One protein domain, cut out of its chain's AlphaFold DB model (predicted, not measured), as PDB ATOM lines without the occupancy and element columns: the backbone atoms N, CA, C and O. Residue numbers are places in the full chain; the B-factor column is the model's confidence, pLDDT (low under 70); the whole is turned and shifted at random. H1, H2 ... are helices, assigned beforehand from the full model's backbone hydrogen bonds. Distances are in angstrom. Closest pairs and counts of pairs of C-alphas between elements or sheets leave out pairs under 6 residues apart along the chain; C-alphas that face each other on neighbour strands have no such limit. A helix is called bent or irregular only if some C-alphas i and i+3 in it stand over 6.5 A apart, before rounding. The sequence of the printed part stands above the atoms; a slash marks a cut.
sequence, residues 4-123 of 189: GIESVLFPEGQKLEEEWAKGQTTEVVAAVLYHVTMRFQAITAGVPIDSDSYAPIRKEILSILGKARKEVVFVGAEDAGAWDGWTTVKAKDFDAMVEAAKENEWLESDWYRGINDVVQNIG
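AT A GLANCE: This is residues 4 to 123 of the 189 residues of the protein "Origin recognition complex, subunit 6" of Akanthomyces lecanii RCEF 1005 (UniProt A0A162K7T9). One long helix, H2, runs through the middle of this domain, and the other helices gather round it: H3, just as long in residues, crosses one side of it, H4 crosses another, the short H1 folds alongside its first part, and H6 packs on its later part. A long loop leaves the end of H3 and folds back toward H4, and its residues 75 to 81 stick out. The printed part has 120 residues with six named helices, H1 to H6 in order along the chain, and no named strand; the class is all helix. It is compact, with a radius of gyration of the C-alphas of 15.3 A, and its C-alphas span 45 by 32 by 31 A.

IN THESE COORDINATES: Start at C-alpha 4, at (167.507, 123.363, 171.439), where H1 begins; it holds residues 4 to 9. After residues 10 to 24, find C-alpha 25 at (171.581, 134.423, 172.232); from there H2 runs through residues 25 to 45, 29.9 A from first to last C-alpha. H3 follows with residues 51 to 71 and is 30.7 A long. Look near its beginning: H3 is irregular, but only just, for C-alphas 52 and 55 are 6.7 A apart, and its line is a rough one. Read on past residues 72 to 90 to H4, residues 91 to 103, 18.6 A long. H5 is short, residues 110 to 113, 5.0 A from first to last C-alpha. H6 takes residues 115 to 121, spans 10.1 A, and ends at C-alpha 121, (162.185, 108.834, 159.964).

HOW THE PARTS SIT: Begin with H2, the hub, which touches H1, H3, H4 and H6. H1 and H2 form a helical hairpin at a shallow tilt of 25 degrees, opposite ways; H2 touches H1 with residues 25 to 32 alone, and the closest C-alphas are those of Ile 5 and Val 29, 6.3 A apart. H3 and H2 touch at a steep tilt of 50 degrees, opposite ways, through residues 57 to 65 of H3 and 30 to 34 of H2 alone; look at the C-alphas of Ala 30 and Ile 61, the closest, at 6.5 A. H4 touches residues 27 to 35 of H2 alone, with the closest C-alphas, Ala 31 and Val 98, 4.9 A apart; the tilt is steep at 68 degrees, only just short of about perpendicular, the same way. H6 touches residues 36 to 44 of H2 alone at a steep tilt of 43 degrees, the same way, with the C-alphas of Phe 40 and Val 119 closest at 7.1 A. The helix packing is mostly crossed, the lines of touching helices standing mostly at steep tilts. H5 and H1 only just touch, with 3 pairs of C-alphas within 8 A, the closest being Gly 4 and Trp 111 at 5.8 A. H3 and H4 are close but not clearly touching: their closest C-alphas, Leu 62 and Ala 91, are 7.8 A apart. H1 and H3 are apart, and so are H4 and H6. Every O i to N i+4 pair is within hydrogen-bond range in H1, H2 and H6, against 13 of 17 in H3 and 8 of 9 in H4; H5 is too short for such a pair.

THE WHOLE: The two C-alphas farthest apart are those of Val 47 and Asp 79, at 45.6 A. The printed part has no cut. The links from H1 to H2 and from H3 to H4 are long, with 15 and 19 residues, and residues 75 to 81 stand free. The mean pLDDT of the printed part is 80.1; look for values under 70 at residues 11 to 23, 46 to 50, 75 to 81 and 122 to 123.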
ATOM      1  N   GLY A   4     166.185 123.242 170.811       73.38
ATOM      2  CA  GLY A   4     167.507 123.363 171.439       73.38
ATOM      3  C   GLY A   4     167.860 124.770 171.926       73.38
ATOM      4  O   GLY A   4     168.598 124.919 172.889       73.38
ATOM      5  N   ILE A   5     167.319 125.823 171.307       77.56
ATOM      6  CA  ILE A   5     167.510 127.198 171.796       77.56
ATOM      7  C   ILE A   5     166.615 127.438 173.012       77.56
ATOM      8  O   ILE A   5     167.040 128.053 173.984       77.56
ATOM      9  N   GLU A   6     165.379 126.939 172.966       73.94
ATOM     10  CA  GLU A   6     164.413 127.060 174.057       73.94
ATOM     11  C   GLU A   6     164.870 126.297 175.302       73.94
ATOM     12  O   GLU A   6     164.879 126.871 176.383       73.94
ATOM     13  N   SER A   7     165.357 125.061 175.161       74.88
ATOM     14  CA  SER A   7     165.883 124.294 176.296       74.88
ATOM     15  C   SER A   7     167.090 124.951 176.967       74.88
ATOM     16  O   SER A   7     167.326 124.721 178.146       74.88
ATOM     17  N   VAL A   8     167.871 125.730 176.210       77.44
ATOM     18  CA  VAL A   8     169.104 126.364 176.697       77.44
ATOM     19  C   VAL A   8     168.838 127.747 177.289       77.44
ATOM     20  O   VAL A   8     169.335 128.063 178.365       77.44
ATOM     21  N   LEU A   9     168.070 128.591 176.598       76.75
ATOM     22  CA  LEU A   9     167.836 129.982 177.005       76.75
ATOM     23  C   LEU A   9     166.564 130.172 177.833       76.75
ATOM     24  O   LEU A   9     166.420 131.206 178.486       76.75
ATOM     25  N   PHE A  10     165.634 129.221 177.772       77.75
ATOM     26  CA  PHE A  10     164.325 129.309 178.411       77.75
ATOM     27  C   PHE A  10     163.908 127.985 179.077       77.75
ATOM     28  O   PHE A  10     162.825 127.470 178.768       77.75
ATOM     29  N   PRO A  11     164.726 127.391 179.971       68.56
ATOM     30  CA  PRO A  11     164.292 126.195 180.683       68.56
ATOM     31  C   PRO A  11     162.992 126.493 181.445       68.56
ATOM     32  O   PRO A  11     162.826 127.554 182.044       68.56
ATOM     33  N   GLU A  12     162.025 125.578 181.342       67.56
ATOM     34  CA  GLU A  12     160.675 125.724 181.919       67.56
ATOM     35  C   GLU A  12     159.875 126.941 181.401       67.56
ATOM     36  O   GLU A  12     158.885 127.358 182.004       67.56
ATOM     37  N   GLY A  13     160.277 127.514 180.260       64.25
ATOM     38  CA  GLY A  13     159.626 128.676 179.654       64.25
ATOM     39  C   GLY A  13     159.986 130.012 180.311       64.25
ATOM     40  O   GLY A  13     159.428 131.044 179.934       64.25
ATOM     41  N   GLN A  14     160.921 130.024 181.267       63.88
ATOM     42  CA  GLN A  14     161.434 131.248 181.879       63.88
ATOM     43  C   GLN A  14     162.779 131.616 181.271       63.88
ATOM     44  O   GLN A  14     163.676 130.783 181.193       63.88
ATOM     45  N   LYS A  15     162.934 132.877 180.855       65.38
ATOM     46  CA  LYS A  15     164.210 133.365 180.326       65.38
ATOM     47  C   LYS A  15     165.292 133.205 181.386       65.38
ATOM     48  O   LYS A  15     165.166 133.770 182.471       65.38
ATOM     49  N   LEU A  16     166.360 132.495 181.044       67.62
ATOM     50  CA  LEU A  16     167.508 132.350 181.921       67.62
ATOM     51  C   LEU A  16     168.146 133.734 182.134       67.62
ATOM     52  O   LEU A  16     168.622 134.367 181.188       67.62
ATOM     53  N   GLU A  17     168.126 134.232 183.371       61.19
ATOM     54  CA  GLU A  17     168.729 135.527 183.729       61.19
ATOM     55  C   GLU A  17     170.216 135.426 184.104       61.19
ATOM     56  O   GLU A  17     170.834 136.434 184.481       61.19
ATOM     57  N   GLU A  18     170.798 134.230 184.005       62.88
ATOM     58  CA  GLU A  18     172.198 133.991 184.334       62.88
ATOM     59  C   GLU A  18     173.137 134.820 183.447       62.88
ATOM     60  O   GLU A  18     172.864 135.092 182.275       62.88
ATOM     61  N   GLU A  19     174.262 135.256 184.024       57.09
ATOM     62  CA  GLU A  19     175.189 136.182 183.359       57.09
ATOM     63  C   GLU A  19     175.774 135.624 182.059       57.09
ATOM     64  O   GLU A  19     176.055 136.396 181.144       57.09
ATOM     65  N   TRP A  20     175.901 134.300 181.933       64.69
ATOM     66  CA  TRP A  20     176.369 133.669 180.699       64.69
ATOM     67  C   TRP A  20     175.292 133.637 179.601       64.69
ATOM     68  O   TRP A  20     175.628 133.670 178.425       64.69
ATOM     69  N   ALA A  21     173.999 133.647 179.941       59.72
ATOM     70  CA  ALA A  21     172.907 133.693 178.962       59.72
ATOM     71  C   ALA A  21     172.550 135.133 178.538       59.72
ATOM     72  O   ALA A  21     171.959 135.362 177.475       59.72
ATOM     73  N   LYS A  22     172.932 136.136 179.341       57.88
ATOM     74  CA  LYS A  22     172.710 137.556 179.037       57.88
ATOM     75  C   LYS A  22     173.527 137.995 177.819       57.88
ATOM     76  O   LYS A  22     174.730 138.211 177.887       57.88
ATOM     77  N   GLY A  23     172.830 138.190 176.698       61.84
ATOM     78  CA  GLY A  23     173.401 138.750 175.470       61.84
ATOM     79  C   GLY A  23     174.161 137.753 174.597       61.84
ATOM     80  O   GLY A  23     174.761 138.184 173.621       61.84
ATOM     81  N   GLN A  24     174.106 136.455 174.921       74.06
ATOM     82  CA  GLN A  24     174.780 135.388 174.166       74.06
ATOM     83  C   GLN A  24     173.821 134.586 173.265       74.06
ATOM     84  O   GLN A  24     174.097 133.456 172.870       74.06
ATOM     85  N   THR A  25     172.639 135.135 172.964       83.00
ATOM     86  CA  THR A  25     171.581 134.423 172.232       83.00
ATOM     87  C   THR A  25     172.055 133.951 170.859       83.00
ATOM     88  O   THR A  25     171.780 132.816 170.471       83.00
ATOM     89  N   THR A  26     172.800 134.787 170.135       88.19
ATOM     90  CA  THR A  26     173.297 134.456 168.792       88.19
ATOM     91  C   THR A  26     174.394 133.395 168.841       88.19
ATOM     92  O   THR A  26     174.468 132.523 167.979       88.19
ATOM     93  N   GLU A  27     175.234 133.451 169.868       89.81
ATOM     94  CA  GLU A  27     176.307 132.509 170.154       89.81
ATOM     95  C   GLU A  27     175.720 131.127 170.475       89.81
ATOM     96  O   GLU A  27     176.162 130.126 169.909       89.81
ATOM     97  N   VAL A  28     174.662 131.075 171.295       88.69
ATOM     98  CA  VAL A  28     173.907 129.844 171.583       88.69
ATOM     99  C   VAL A  28     173.287 129.270 170.314       88.69
ATOM    100  O   VAL A  28     173.439 128.079 170.049       88.69
ATOM    101  N   VAL A  29     172.640 130.101 169.484       89.75
ATOM    102  CA  VAL A  29     172.105 129.661 168.181       89.75
ATOM    103  C   VAL A  29     173.213 129.023 167.341       89.75
ATOM    104  O   VAL A  29     173.015 127.956 166.762       89.75
ATOM    105  N   ALA A  30     174.388 129.652 167.289       91.38
ATOM    106  CA  ALA A  30     175.516 129.162 166.509       91.38
ATOM    107  C   ALA A  30     176.019 127.795 167.003       91.38
ATOM    108  O   ALA A  30     176.238 126.895 166.189       91.38
ATOM    109  N   ALA A  31     176.153 127.621 168.320       91.38
ATOM    110  CA  ALA A  31     176.560 126.353 168.921       91.38
ATOM    111  C   ALA A  31     175.513 125.249 168.701       91.38
ATOM    112  O   ALA A  31     175.865 124.132 168.318       91.38
ATOM    113  N   VAL A  32     174.221 125.562 168.854       90.56
ATOM    114  CA  VAL A  32     173.129 124.618 168.570       90.56
ATOM    115  C   VAL A  32     173.167 124.179 167.106       90.56
ATOM    116  O   VAL A  32     173.151 122.979 166.834       90.56
ATOM    117  N   LEU A  33     173.290 125.115 166.158       91.38
ATOM    118  CA  LEU A  33     173.403 124.796 164.730       91.38
ATOM    119  C   LEU A  33     174.608 123.900 164.434       91.38
ATOM    120  O   LEU A  33     174.494 122.962 163.643       91.38
ATOM    121  N   TYR A  34     175.745 124.154 165.084       91.88
ATOM    122  CA  TYR A  34     176.934 123.321 164.953       91.88
ATOM    123  C   TYR A  34     176.654 121.889 165.409       91.88
ATOM    124  O   TYR A  34     176.797 120.960 164.616       91.88
ATOM    125  N   HIS A  35     176.178 121.699 166.639       89.94
ATOM    126  CA  HIS A  35     175.920 120.364 167.178       89.94
ATOM    127  C   HIS A  35     174.851 119.602 166.390       89.94
ATOM    128  O   HIS A  35     175.028 118.412 166.130       89.94
ATOM    129  N   VAL A  36     173.792 120.278 165.938       90.25
ATOM    130  CA  VAL A  36     172.778 119.679 165.058       90.25
ATOM    131  C   VAL A  36     173.400 119.220 163.741       90.25
ATOM    132  O   VAL A  36     173.184 118.081 163.336       90.25
ATOM    133  N   THR A  37     174.208 120.067 163.095       89.12
ATOM    134  CA  THR A  37     174.867 119.740 161.819       89.12
ATOM    135  C   THR A  37     175.790 118.536 161.974       89.12
ATOM    136  O   THR A  37     175.727 117.597 161.181       89.12
ATOM    137  N   MET A  38     176.598 118.524 163.036       87.50
ATOM    138  CA  MET A  38     177.507 117.420 163.337       87.50
ATOM    139  C   MET A  38     176.751 116.119 163.605       87.50
ATOM    140  O   MET A  38     177.114 115.068 163.077       87.50
ATOM    141  N   ARG A  39     175.678 116.179 164.401       87.06
ATOM    142  CA  ARG A  39     174.860 115.008 164.724       87.06
ATOM    143  C   ARG A  39     174.165 114.455 163.485       87.06
ATOM    144  O   ARG A  39     174.193 113.248 163.268       87.06
ATOM    145  N   PHE A  40     173.599 115.331 162.660       85.88
ATOM    146  CA  PHE A  40     172.961 114.968 161.400       85.88
ATOM    147  C   PHE A  40     173.942 114.279 160.444       85.88
ATOM    148  O   PHE A  40     173.634 113.214 159.908       85.88
ATOM    149  N   GLN A  41     175.143 114.835 160.268       84.12
ATOM    150  CA  GLN A  41     176.185 114.236 159.427       84.12
ATOM    151  C   GLN A  41     176.646 112.877 159.959       84.12
ATOM    152  O   GLN A  41     176.770 111.935 159.181       84.12
ATOM    153  N   ALA A  42     176.836 112.742 161.274       84.56
ATOM    154  CA  ALA A  42     177.231 111.474 161.885       84.56
ATOM    155  C   ALA A  42     176.204 110.357 161.629       84.56
ATOM    156  O   ALA A  42     176.584 109.220 161.355       84.56
ATOM    157  N   ILE A  43     174.906 110.678 161.696       83.75
ATOM    158  CA  ILE A  43     173.827 109.710 161.460       83.75
ATOM    159  C   ILE A  43     173.706 109.374 159.966       83.75
ATOM    160  O   ILE A  43     173.604 108.205 159.610       83.75
ATOM    161  N   THR A  44     173.728 110.383 159.091       81.25
ATOM    162  CA  THR A  44     173.475 110.204 157.649       81.25
ATOM    163  C   THR A  44     174.662 109.630 156.882       81.25
ATOM    164  O   THR A  44     174.470 108.798 156.000       81.25
ATOM    165  N   ALA A  45     175.889 110.044 157.204       78.94
ATOM    166  CA  ALA A  45     177.088 109.541 156.543       78.94
ATOM    167  C   ALA A  45     177.563 108.205 157.132       78.94
ATOM    168  O   ALA A  45     178.343 107.504 156.493       78.94
ATOM    169  N   GLY A  46     177.141 107.858 158.356       67.81
ATOM    170  CA  GLY A  46     177.614 106.668 159.071       67.81
ATOM    171  C   GLY A  46     179.115 106.694 159.399       67.81
ATOM    172  O   GLY A  46     179.681 105.666 159.766       67.81
ATOM    173  N   VAL A  47     179.769 107.851 159.254       62.78
ATOM    174  CA  VAL A  47     181.197 108.056 159.520       62.78
ATOM    175  C   VAL A  47     181.343 108.869 160.809       62.78
ATOM    176  O   VAL A  47     180.602 109.840 161.002       62.78
ATOM    177  N   PRO A  48     182.273 108.500 161.710       62.88
ATOM    178  CA  PRO A  48     182.564 109.304 162.885       62.88
ATOM    179  C   PRO A  48     183.005 110.711 162.485       62.88
ATOM    180  O   PRO A  48     183.727 110.914 161.512       62.88
ATOM    181  N   ILE A  49     182.556 111.678 163.276       65.69
ATOM    182  CA  ILE A  49     182.905 113.088 163.150       65.69
ATOM    183  C   ILE A  49     184.431 113.252 163.139       65.69
ATOM    184  O   ILE A  49     185.095 112.927 164.123       65.69
ATOM    185  N   ASP A  50     184.963 113.788 162.042       69.69
ATOM    186  CA  ASP A  50     186.372 114.152 161.916       69.69
ATOM    187  C   ASP A  50     186.600 115.603 162.374       69.69
ATOM    188  O   ASP A  50     185.817 116.504 162.048       69.69
ATOM    189  N   SER A  51     187.693 115.844 163.103       70.50
ATOM    190  CA  SER A  51     188.114 117.184 163.529       70.50
ATOM    191  C   SER A  51     188.347 118.129 162.349       70.50
ATOM    192  O   SER A  51     188.135 119.336 162.484       70.50
ATOM    193  N   ASP A  52     188.696 117.591 161.178       77.12
ATOM    194  CA  ASP A  52     188.924 118.379 159.962       77.12
ATOM    195  C   ASP A  52     187.639 119.048 159.442       77.12
ATOM    196  O   ASP A  52     187.691 120.076 158.760       77.12
ATOM    197  N   SER A  53     186.466 118.539 159.839       79.88
ATOM    198  CA  SER A  53     185.163 119.115 159.480       79.88
ATOM    199  C   SER A  53     184.798 120.348 160.318       79.88
ATOM    200  O   SER A  53     183.914 121.118 159.937       79.88
ATOM    201  N   TYR A  54     185.499 120.602 161.428       85.31
ATOM    202  CA  TYR A  54     185.185 121.703 162.345       85.31
ATOM    203  C   TYR A  54     185.314 123.083 161.687       85.31
ATOM    204  O   TYR A  54     184.382 123.891 161.678       85.31
ATOM    205  N   ALA A  55     186.488 123.365 161.117       87.88
ATOM    206  CA  ALA A  55     186.808 124.661 160.530       87.88
ATOM    207  C   ALA A  55     185.864 125.084 159.381       87.88
ATOM    208  O   ALA A  55     185.423 126.241 159.402       87.88
ATOM    209  N   PRO A  56     185.529 124.217 158.399       90.06
ATOM    210  CA  PRO A  56     184.595 124.584 157.338       90.06
ATOM    211  C   PRO A  56     183.171 124.804 157.862       90.06
ATOM    212  O   PRO A  56     182.554 125.801 157.489       90.06
ATOM    213  N   ILE A  57     182.675 123.961 158.775       90.44
ATOM    214  CA  ILE A  57     181.315 124.092 159.324       90.44
ATOM    215  C   ILE A  57     181.180 125.375 160.144       90.44
ATOM    216  O   ILE A  57     180.234 126.138 159.950       90.44
ATOM    217  N   ARG A  58     182.164 125.684 160.997       93.06
ATOM    218  CA  ARG A  58     182.196 126.950 161.742       93.06
ATOM    219  C   ARG A  58     182.135 128.157 160.808       93.06
ATOM    220  O   ARG A  58     181.373 129.091 161.053       93.06
ATOM    221  N   LYS A  59     182.941 128.161 159.739       93.12
ATOM    222  CA  LYS A  59     182.959 129.264 158.767       93.12
ATOM    223  C   LYS A  59     181.596 129.431 158.092       93.12
ATOM    224  O   LYS A  59     181.149 130.564 157.918       93.12
ATOM    225  N   GLU A  60     180.951 128.324 157.741       93.31
ATOM    226  CA  GLU A  60     179.640 128.335 157.100       93.31
ATOM    227  C   GLU A  60     178.552 128.861 158.041       93.31
ATOM    228  O   GLU A  60     177.817 129.773 157.673       93.31
ATOM    229  N   ILE A  61     178.510 128.394 159.291       93.19
ATOM    230  CA  ILE A  61     177.533 128.863 160.285       93.19
ATOM    231  C   ILE A  61     177.687 130.366 160.539       93.19
ATOM    232  O   ILE A  61     176.702 131.102 160.489       93.19
ATOM    233  N   LEU A  62     178.914 130.858 160.746       92.75
ATOM    234  CA  LEU A  62     179.156 132.294 160.936       92.75
ATOM    235  C   LEU A  62     178.751 133.117 159.703       92.75
ATOM    236  O   LEU A  62     178.223 134.222 159.840       92.75
ATOM    237  N   SER A  63     178.968 132.578 158.499       92.50
ATOM    238  CA  SER A  63     178.525 133.190 157.242       92.50
ATOM    239  C   SER A  63     176.996 133.268 157.166       92.50
ATOM    240  O   SER A  63     176.457 134.345 156.903       92.50
ATOM    241  N   ILE A  64     176.292 132.170 157.462       91.81
ATOM    242  CA  ILE A  64     174.824 132.101 157.472       91.81
ATOM    243  C   ILE A  64     174.243 133.092 158.483       91.81
ATOM    244  O   ILE A  64     173.376 133.884 158.120       91.81
ATOM    245  N   LEU A  65     174.751 133.122 159.718       90.19
ATOM    246  CA  LEU A  65     174.284 134.057 160.748       90.19
ATOM    247  C   LEU A  65     174.529 135.521 160.351       90.19
ATOM    248  O   LEU A  65     173.690 136.389 160.595       90.19
ATOM    249  N   GLY A  66     175.656 135.800 159.690       87.75
ATOM    250  CA  GLY A  66     175.962 137.127 159.158       87.75
ATOM    251  C   GLY A  66     175.036 137.558 158.014       87.75
ATOM    252  O   GLY A  66     174.705 138.743 157.911       87.75
ATOM    253  N   LYS A  67     174.612 136.616 157.163       89.19
ATOM    254  CA  LYS A  67     173.648 136.855 156.076       89.19
ATOM    255  C   LYS A  67     172.221 136.984 156.584       89.19
ATOM    256  O   LYS A  67     171.513 137.870 156.120       89.19
ATOM    257  N   ALA A  68     171.828 136.179 157.573       86.94
ATOM    258  CA  ALA A  68     170.480 136.174 158.133       86.94
ATOM    259  C   ALA A  68     170.029 137.589 158.523       86.94
ATOM    260  O   ALA A  68     168.962 138.027 158.113       86.94
ATOM    261  N   ARG A  69     170.902 138.360 159.186       80.56
ATOM    262  CA  ARG A  69     170.624 139.757 159.561       80.56
ATOM    263  C   ARG A  69     170.340 140.693 158.378       80.56
ATOM    264  O   ARG A  69     169.684 141.714 158.551       80.56
ATOM    265  N   LYS A  70     170.902 140.412 157.203       83.75
ATOM    266  CA  LYS A  70     170.798 141.266 156.010       83.75
ATOM    267  C   LYS A  70     169.675 140.830 155.076       83.75
ATOM    268  O   LYS A  70     169.128 141.666 154.369       83.75
ATOM    269  N   GLU A  71     169.402 139.532 155.037       85.88
ATOM    270  CA  GLU A  71     168.565 138.903 154.015       85.88
ATOM    271  C   GLU A  71     167.193 138.477 154.554       85.88
ATOM    272  O   GLU A  71     166.243 138.383 153.778       85.88
ATOM    273  N   VAL A  72     167.048 138.246 155.865       83.19
ATOM    274  CA  VAL A  72     165.769 137.836 156.458       83.19
ATOM    275  C   VAL A  72     164.912 139.065 156.747       83.19
ATOM    276  O   VAL A  72     165.253 139.908 157.578       83.19
ATOM    277  N   VAL A  73     163.772 139.139 156.062       77.06
ATOM    278  CA  VAL A  73     162.752 140.173 156.248       77.06
ATOM    279  C   VAL A  73     161.593 139.584 157.046       77.06
ATOM    280  O   VAL A  73     161.003 138.580 156.646       77.06
ATOM    281  N   PHE A  74     161.251 140.213 158.170       71.62
ATOM    282  CA  PHE A  74     160.109 139.808 158.983       71.62
ATOM    283  C   PHE A  74     158.845 140.534 158.529       71.62
ATOM    284  O   PHE A  74     158.631 141.697 158.867       71.62
ATOM    285  N   VAL A  75     157.981 139.838 157.793       69.38
ATOM    286  CA  VAL A  75     156.679 140.386 157.394       69.38
ATOM    287  C   VAL A  75     155.801 140.552 158.640       69.38
ATOM    288  O   VAL A  75     155.438 139.567 159.279       69.38
ATOM    289  N   GLY A  76     155.467 141.799 158.987       67.38
ATOM    290  CA  GLY A  76     154.586 142.133 160.115       67.38
ATOM    291  C   GLY A  76     155.274 142.372 161.466       67.38
ATOM    292  O   GLY A  76     154.576 142.589 162.454       67.38
ATOM    293  N   ALA A  77     156.610 142.363 161.527       61.31
ATOM    294  CA  ALA A  77     157.381 142.639 162.750       61.31
ATOM    295  C   ALA A  77     158.533 143.638 162.523       61.31
ATOM    296  O   ALA A  77     159.513 143.649 163.266       61.31
ATOM    297  N   GLU A  78     158.408 144.477 161.492       56.56
ATOM    298  CA  GLU A  78     159.445 145.411 161.026       56.56
ATOM    299  C   GLU A  78     159.892 146.400 162.122       56.56
ATOM    300  O   GLU A  78     161.082 146.691 162.228       56.56
ATOM    301  N   ASP A  79     158.974 146.805 163.010       53.38
ATOM    302  CA  ASP A  79     159.229 147.730 164.129       53.38
ATOM    303  C   ASP A  79     159.357 147.039 165.504       53.38
ATOM    304  O   ASP A  79     159.556 147.698 166.524       53.38
ATOM    305  N   ALA A  80     159.231 145.710 165.574       62.25
ATOM    306  CA  ALA A  80     159.040 144.988 166.838       62.25
ATOM    307  C   ALA A  80     160.343 144.564 167.540       62.25
ATOM    308  O   ALA A  80     160.313 143.673 168.387       62.25
ATOM    309  N   GLY A  81     161.492 145.139 167.169       68.31
ATOM    310  CA  GLY A  81     162.775 144.700 167.723       68.31
ATOM    311  C   GLY A  81     163.076 143.235 167.381       68.31
ATOM    312  O   GLY A  81     163.634 142.504 168.189       68.31
ATOM    313  N   ALA A  82     162.693 142.767 166.186       71.62
ATOM    314  CA  ALA A  82     162.841 141.358 165.788       71.62
ATOM    315  C   ALA A  82     164.299 140.848 165.833       71.62
ATOM    316  O   ALA A  82     164.543 139.647 165.932       71.62
ATOM    317  N   TRP A  83     165.265 141.767 165.783       79.88
ATOM    318  CA  TRP A  83     166.697 141.501 165.919       79.88
ATOM    319  C   TRP A  83     167.268 141.938 167.277       79.88
ATOM    320  O   TRP A  83     168.488 142.032 167.425       79.88
ATOM    321  N   ASP A  84     166.427 142.241 168.265       77.88
ATOM    322  CA  ASP A  84     166.882 142.651 169.590       77.88
ATOM    323  C   ASP A  84     167.679 141.524 170.247       77.88
ATOM    324  O   ASP A  84     167.272 140.363 170.289       77.88
ATOM    325  N   GLY A  85     168.866 141.872 170.738       77.31
ATOM    326  CA  GLY A  85     169.823 140.897 171.260       77.31
ATOM    327  C   GLY A  85     170.604 140.130 170.187       77.31
ATOM    328  O   GLY A  85     171.479 139.352 170.552       77.31
ATOM    329  N   TRP A  86     170.365 140.368 168.888       85.88
ATOM    330  CA  TRP A  86     171.167 139.771 167.819       85.88
ATOM    331  C   TRP A  86     172.512 140.483 167.655       85.88
ATOM    332  O   TRP A  86     172.615 141.657 167.264       85.88
ATOM    333  N   THR A  87     173.571 139.726 167.884       87.25
ATOM    334  CA  THR A  87     174.967 140.163 167.913       87.25
ATOM    335  C   THR A  87     175.761 139.498 166.797       87.25
ATOM    336  O   THR A  87     175.406 138.448 166.266       87.25
ATOM    337  N   THR A  88     176.861 140.129 166.387       88.31
ATOM    338  CA  THR A  88     177.803 139.474 165.475       88.31
ATOM    339  C   THR A  88     178.681 138.524 166.279       88.31
ATOM    340  O   THR A  88     179.524 138.981 167.050       88.31
ATOM    341  N   VAL A  89     178.520 137.223 166.049       89.12
ATOM    342  CA  VAL A  89     179.307 136.175 166.711       89.12
ATOM    343  C   VAL A  89     180.746 136.184 166.191       89.12
ATOM    344  O   VAL A  89     180.986 136.091 164.984       89.12
ATOM    345  N   LYS A  90     181.728 136.283 167.094       90.75
ATOM    346  CA  LYS A  90     183.148 136.115 166.749       90.75
ATOM    347  C   LYS A  90     183.528 134.639 166.827       90.75
ATOM    348  O   LYS A  90     182.971 133.892 167.621       90.75
ATOM    349  N   ALA A  91     184.549 134.231 166.072       90.19
ATOM    350  CA  ALA A  91     185.017 132.841 166.071       90.19
ATOM    351  C   ALA A  91     185.396 132.327 167.474       90.19
ATOM    352  O   ALA A  91     185.080 131.195 167.807       90.19
ATOM    353  N   LYS A  92     186.011 133.175 168.309       90.00
ATOM    354  CA  LYS A  92     186.358 132.818 169.691       90.00
ATOM    355  C   LYS A  92     185.120 132.564 170.558       90.00
ATOM    356  O   LYS A  92     185.125 131.629 171.347       90.00
ATOM    357  N   ASP A  93     184.092 133.393 170.408       89.44
ATOM    358  CA  ASP A  93     182.863 133.299 171.202       89.44
ATOM    359  C   ASP A  93     182.033 132.084 170.753       89.44
ATOM    360  O   ASP A  93     181.471 131.376 171.579       89.44
ATOM    361  N   PHE A  94     182.060 131.773 169.451       90.69
ATOM    362  CA  PHE A  94     181.552 130.513 168.911       90.69
ATOM    363  C   PHE A  94     182.255 129.301 169.530       90.69
ATOM    364  O   PHE A  94     181.586 128.415 170.049       90.69
ATOM    365  N   ASP A  95     183.594 129.266 169.491       89.88
ATOM    366  CA  ASP A  95     184.370 128.134 170.013       89.88
ATOM    367  C   ASP A  95     184.105 127.942 171.517       89.88
ATOM    368  O   ASP A  95     183.882 126.823 171.971       89.88
ATOM    369  N   ALA A  96     184.061 129.040 172.280       89.62
ATOM    370  CA  ALA A  96     183.735 129.008 173.703       89.62
ATOM    371  C   ALA A  96     182.329 128.448 173.960       89.62
ATOM    372  O   ALA A  96     182.155 127.632 174.860       89.62
ATOM    373  N   MET A  97     181.338 128.844 173.157       89.31
ATOM    374  CA  MET A  97     179.966 128.366 173.320       89.31
ATOM    375  C   MET A  97     179.800 126.892 172.927       89.31
ATOM    376  O   MET A  97     179.036 126.165 173.557       89.31
ATOM    377  N   VAL A  98     180.530 126.426 171.911       89.56
ATOM    378  CA  VAL A  98     180.547 125.006 171.520       89.56
ATOM    379  C   VAL A  98     181.144 124.130 172.624       89.56
ATOM    380  O   VAL A  98     180.644 123.035 172.874       89.56
ATOM    381  N   GLU A  99     182.189 124.593 173.312       88.19
ATOM    382  CA  GLU A  99     182.714 123.872 174.478       88.19
ATOM    383  C   GLU A  99     181.756 123.958 175.674       88.19
ATOM    384  O   GLU A  99     181.454 122.930 176.282       88.19
ATOM    385  N   ALA A 100     181.169 125.130 175.940       86.81
ATOM    386  CA  ALA A 100     180.169 125.297 176.994       86.81
ATOM    387  C   ALA A 100     178.959 124.365 176.804       86.81
ATOM    388  O   ALA A 100     178.431 123.839 177.780       86.81
ATOM    389  N   ALA A 101     178.541 124.099 175.566       85.56
ATOM    390  CA  ALA A 101     177.457 123.162 175.279       85.56
ATOM    391  C   ALA A 101     177.763 121.722 175.733       85.56
ATOM    392  O   ALA A 101     176.854 120.991 176.134       85.56
ATOM    393  N   LYS A 102     179.036 121.306 175.691       83.19
ATOM    394  CA  LYS A 102     179.473 119.996 176.196       83.19
ATOM    395  C   LYS A 102     179.546 119.988 177.720       83.19
ATOM    396  O   LYS A 102     179.117 119.021 178.338       83.19
ATOM    397  N   GLU A 103     180.083 121.055 178.306       82.44
ATOM    398  CA  GLU A 103     180.267 121.184 179.757       82.44
ATOM    399  C   GLU A 103     178.935 121.278 180.511       82.44
ATOM    400  O   GLU A 103     178.817 120.748 181.611       82.44
ATOM    401  N   ASN A 104     177.926 121.908 179.907       80.44
ATOM    402  CA  ASN A 104     176.603 122.110 180.503       80.44
ATOM    403  C   ASN A 104     175.585 121.021 180.116       80.44
ATOM    404  O   ASN A 104     174.382 121.246 180.216       80.44
ATOM    405  N   GLU A 105     176.048 119.863 179.635       84.50
ATOM    406  CA  GLU A 105     175.209 118.695 179.322       84.50
ATOM    407  C   GLU A 105     174.074 118.966 178.310       84.50
ATOM    408  O   GLU A 105     173.096 118.219 178.235       84.50
ATOM    409  N   TRP A 106     174.190 119.992 177.453       87.12
ATOM    410  CA  TRP A 106     173.144 120.294 176.461       87.12
ATOM    411  C   TRP A 106     172.925 119.122 175.509       87.12
ATOM    412  O   TRP A 106     171.805 118.867 175.074       87.12
ATOM    413  N   LEU A 107     173.993 118.383 175.213       87.19
ATOM    414  CA  LEU A 107     173.967 117.217 174.334       87.19
ATOM    415  C   LEU A 107     173.327 115.984 174.993       87.19
ATOM    416  O   LEU A 107     172.991 115.028 174.303       87.19
ATOM    417  N   GLU A 108     173.114 116.000 176.308       86.50
ATOM    418  CA  GLU A 108     172.414 114.922 177.014       86.50
ATOM    419  C   GLU A 108     170.906 115.150 177.104       86.50
ATOM    420  O   GLU A 108     170.156 114.238 177.454       86.50
ATOM    421  N   SER A 109     170.449 116.347 176.751       84.94
ATOM    422  CA  SER A 109     169.037 116.694 176.794       84.94
ATOM    423  C   SER A 109     168.231 116.069 175.646       84.94
ATOM    424  O   SER A 109     168.744 115.720 174.574       84.94
ATOM    425  N   ASP A 110     166.924 115.950 175.875       84.44
ATOM    426  CA  ASP A 110     166.012 115.225 174.988       84.44
ATOM    427  C   ASP A 110     165.947 115.810 173.572       84.44
ATOM    428  O   ASP A 110     165.795 115.059 172.608       84.44
ATOM    429  N   TRP A 111     166.119 117.128 173.407       87.56
ATOM    430  CA  TRP A 111     166.085 117.750 172.078       87.56
ATOM    431  C   TRP A 111     167.241 117.272 171.191       87.56
ATOM    432  O   TRP A 111     167.045 117.076 169.992       87.56
ATOM    433  N   TYR A 112     168.433 117.067 171.761       87.94
ATOM    434  CA  TYR A 112     169.603 116.621 171.005       87.94
ATOM    435  C   TYR A 112     169.526 115.123 170.704       87.94
ATOM    436  O   TYR A 112     169.844 114.683 169.596       87.94
ATOM    437  N   ARG A 113     169.035 114.332 171.666       87.06
ATOM    438  CA  ARG A 113     168.790 112.894 171.486       87.06
ATOM    439  C   ARG A 113     167.731 112.631 170.412       87.06
ATOM    440  O   ARG A 113     167.958 111.795 169.537       87.06
ATOM    441  N   GLY A 114     166.651 113.416 170.413       84.19
ATOM    442  CA  GLY A 114     165.555 113.330 169.447       84.19
ATOM    443  C   GLY A 114     165.951 113.612 167.992       84.19
ATOM    444  O   GLY A 114     165.218 113.234 167.082       84.19
ATOM    445  N   ILE A 115     167.131 114.196 167.730       85.81
ATOM    446  CA  ILE A 115     167.659 114.341 166.360       85.81
ATOM    447  C   ILE A 115     167.775 112.973 165.681       85.81
ATOM    448  O   ILE A 115     167.512 112.860 164.487       85.81
ATOM    449  N   ASN A 116     168.145 111.930 166.428       84.50
ATOM    450  CA  ASN A 116     168.270 110.589 165.868       84.50
ATOM    451  C   ASN A 116     166.929 110.065 165.341       84.50
ATOM    452  O   ASN A 116     166.862 109.590 164.211       84.50
ATOM    453  N   ASP A 117     165.867 110.233 166.124       83.12
ATOM    454  CA  ASP A 117     164.524 109.792 165.752       83.12
ATOM    455  C   ASP A 117     164.009 110.571 164.538       83.12
ATOM    456  O   ASP A 117     163.409 109.997 163.632       83.12
ATOM    457  N   VAL A 118     164.283 111.878 164.474       81.50
ATOM    458  CA  VAL A 118     163.918 112.694 163.311       81.50
ATOM    459  C   VAL A 118     164.653 112.204 162.067       81.50
ATOM    460  O   VAL A 118     164.008 111.945 161.059       81.50
ATOM    461  N   VAL A 119     165.975 112.018 162.128       80.62
ATOM    462  CA  VAL A 119     166.772 111.616 160.956       80.62
ATOM    463  C   VAL A 119     166.408 110.222 160.453       80.62
ATOM    464  O   VAL A 119     166.308 110.029 159.244       80.62
ATOM    465  N   GLN A 120     166.172 109.266 161.350       76.88
ATOM    466  CA  GLN A 120     165.785 107.905 160.966       76.88
ATOM    467  C   GLN A 120     164.434 107.864 160.238       76.88
ATOM    468  O   GLN A 120     164.264 107.076 159.314       76.88
ATOM    469  N   ASN A 121     163.510 108.763 160.582       72.31
ATOM    470  CA  ASN A 121     162.185 108.834 159.964       72.31
ATOM    471  C   ASN A 121     162.129 109.693 158.684       72.31
ATOM    472  O   ASN A 121     161.092 109.730 158.027       72.31
ATOM    473  N   ILE A 122     163.215 110.375 158.294       67.00
ATOM    474  CA  ILE A 122     163.269 111.150 157.036       67.00
ATOM    475  C   ILE A 122     163.250 110.227 155.801       67.00
ATOM    476  O   ILE A 122     162.822 110.656 154.731       67.00
ATOM    477  N   GLY A 123     163.688 108.968 155.934       49.56
ATOM    478  CA  GLY A 123     163.809 108.012 154.824       49.56
ATOM    479  C   GLY A 123     162.571 107.161 154.517       49.56
ATOM    480  O   GLY A 123     162.475 106.648 153.408       49.56
TER     481      GLY A 123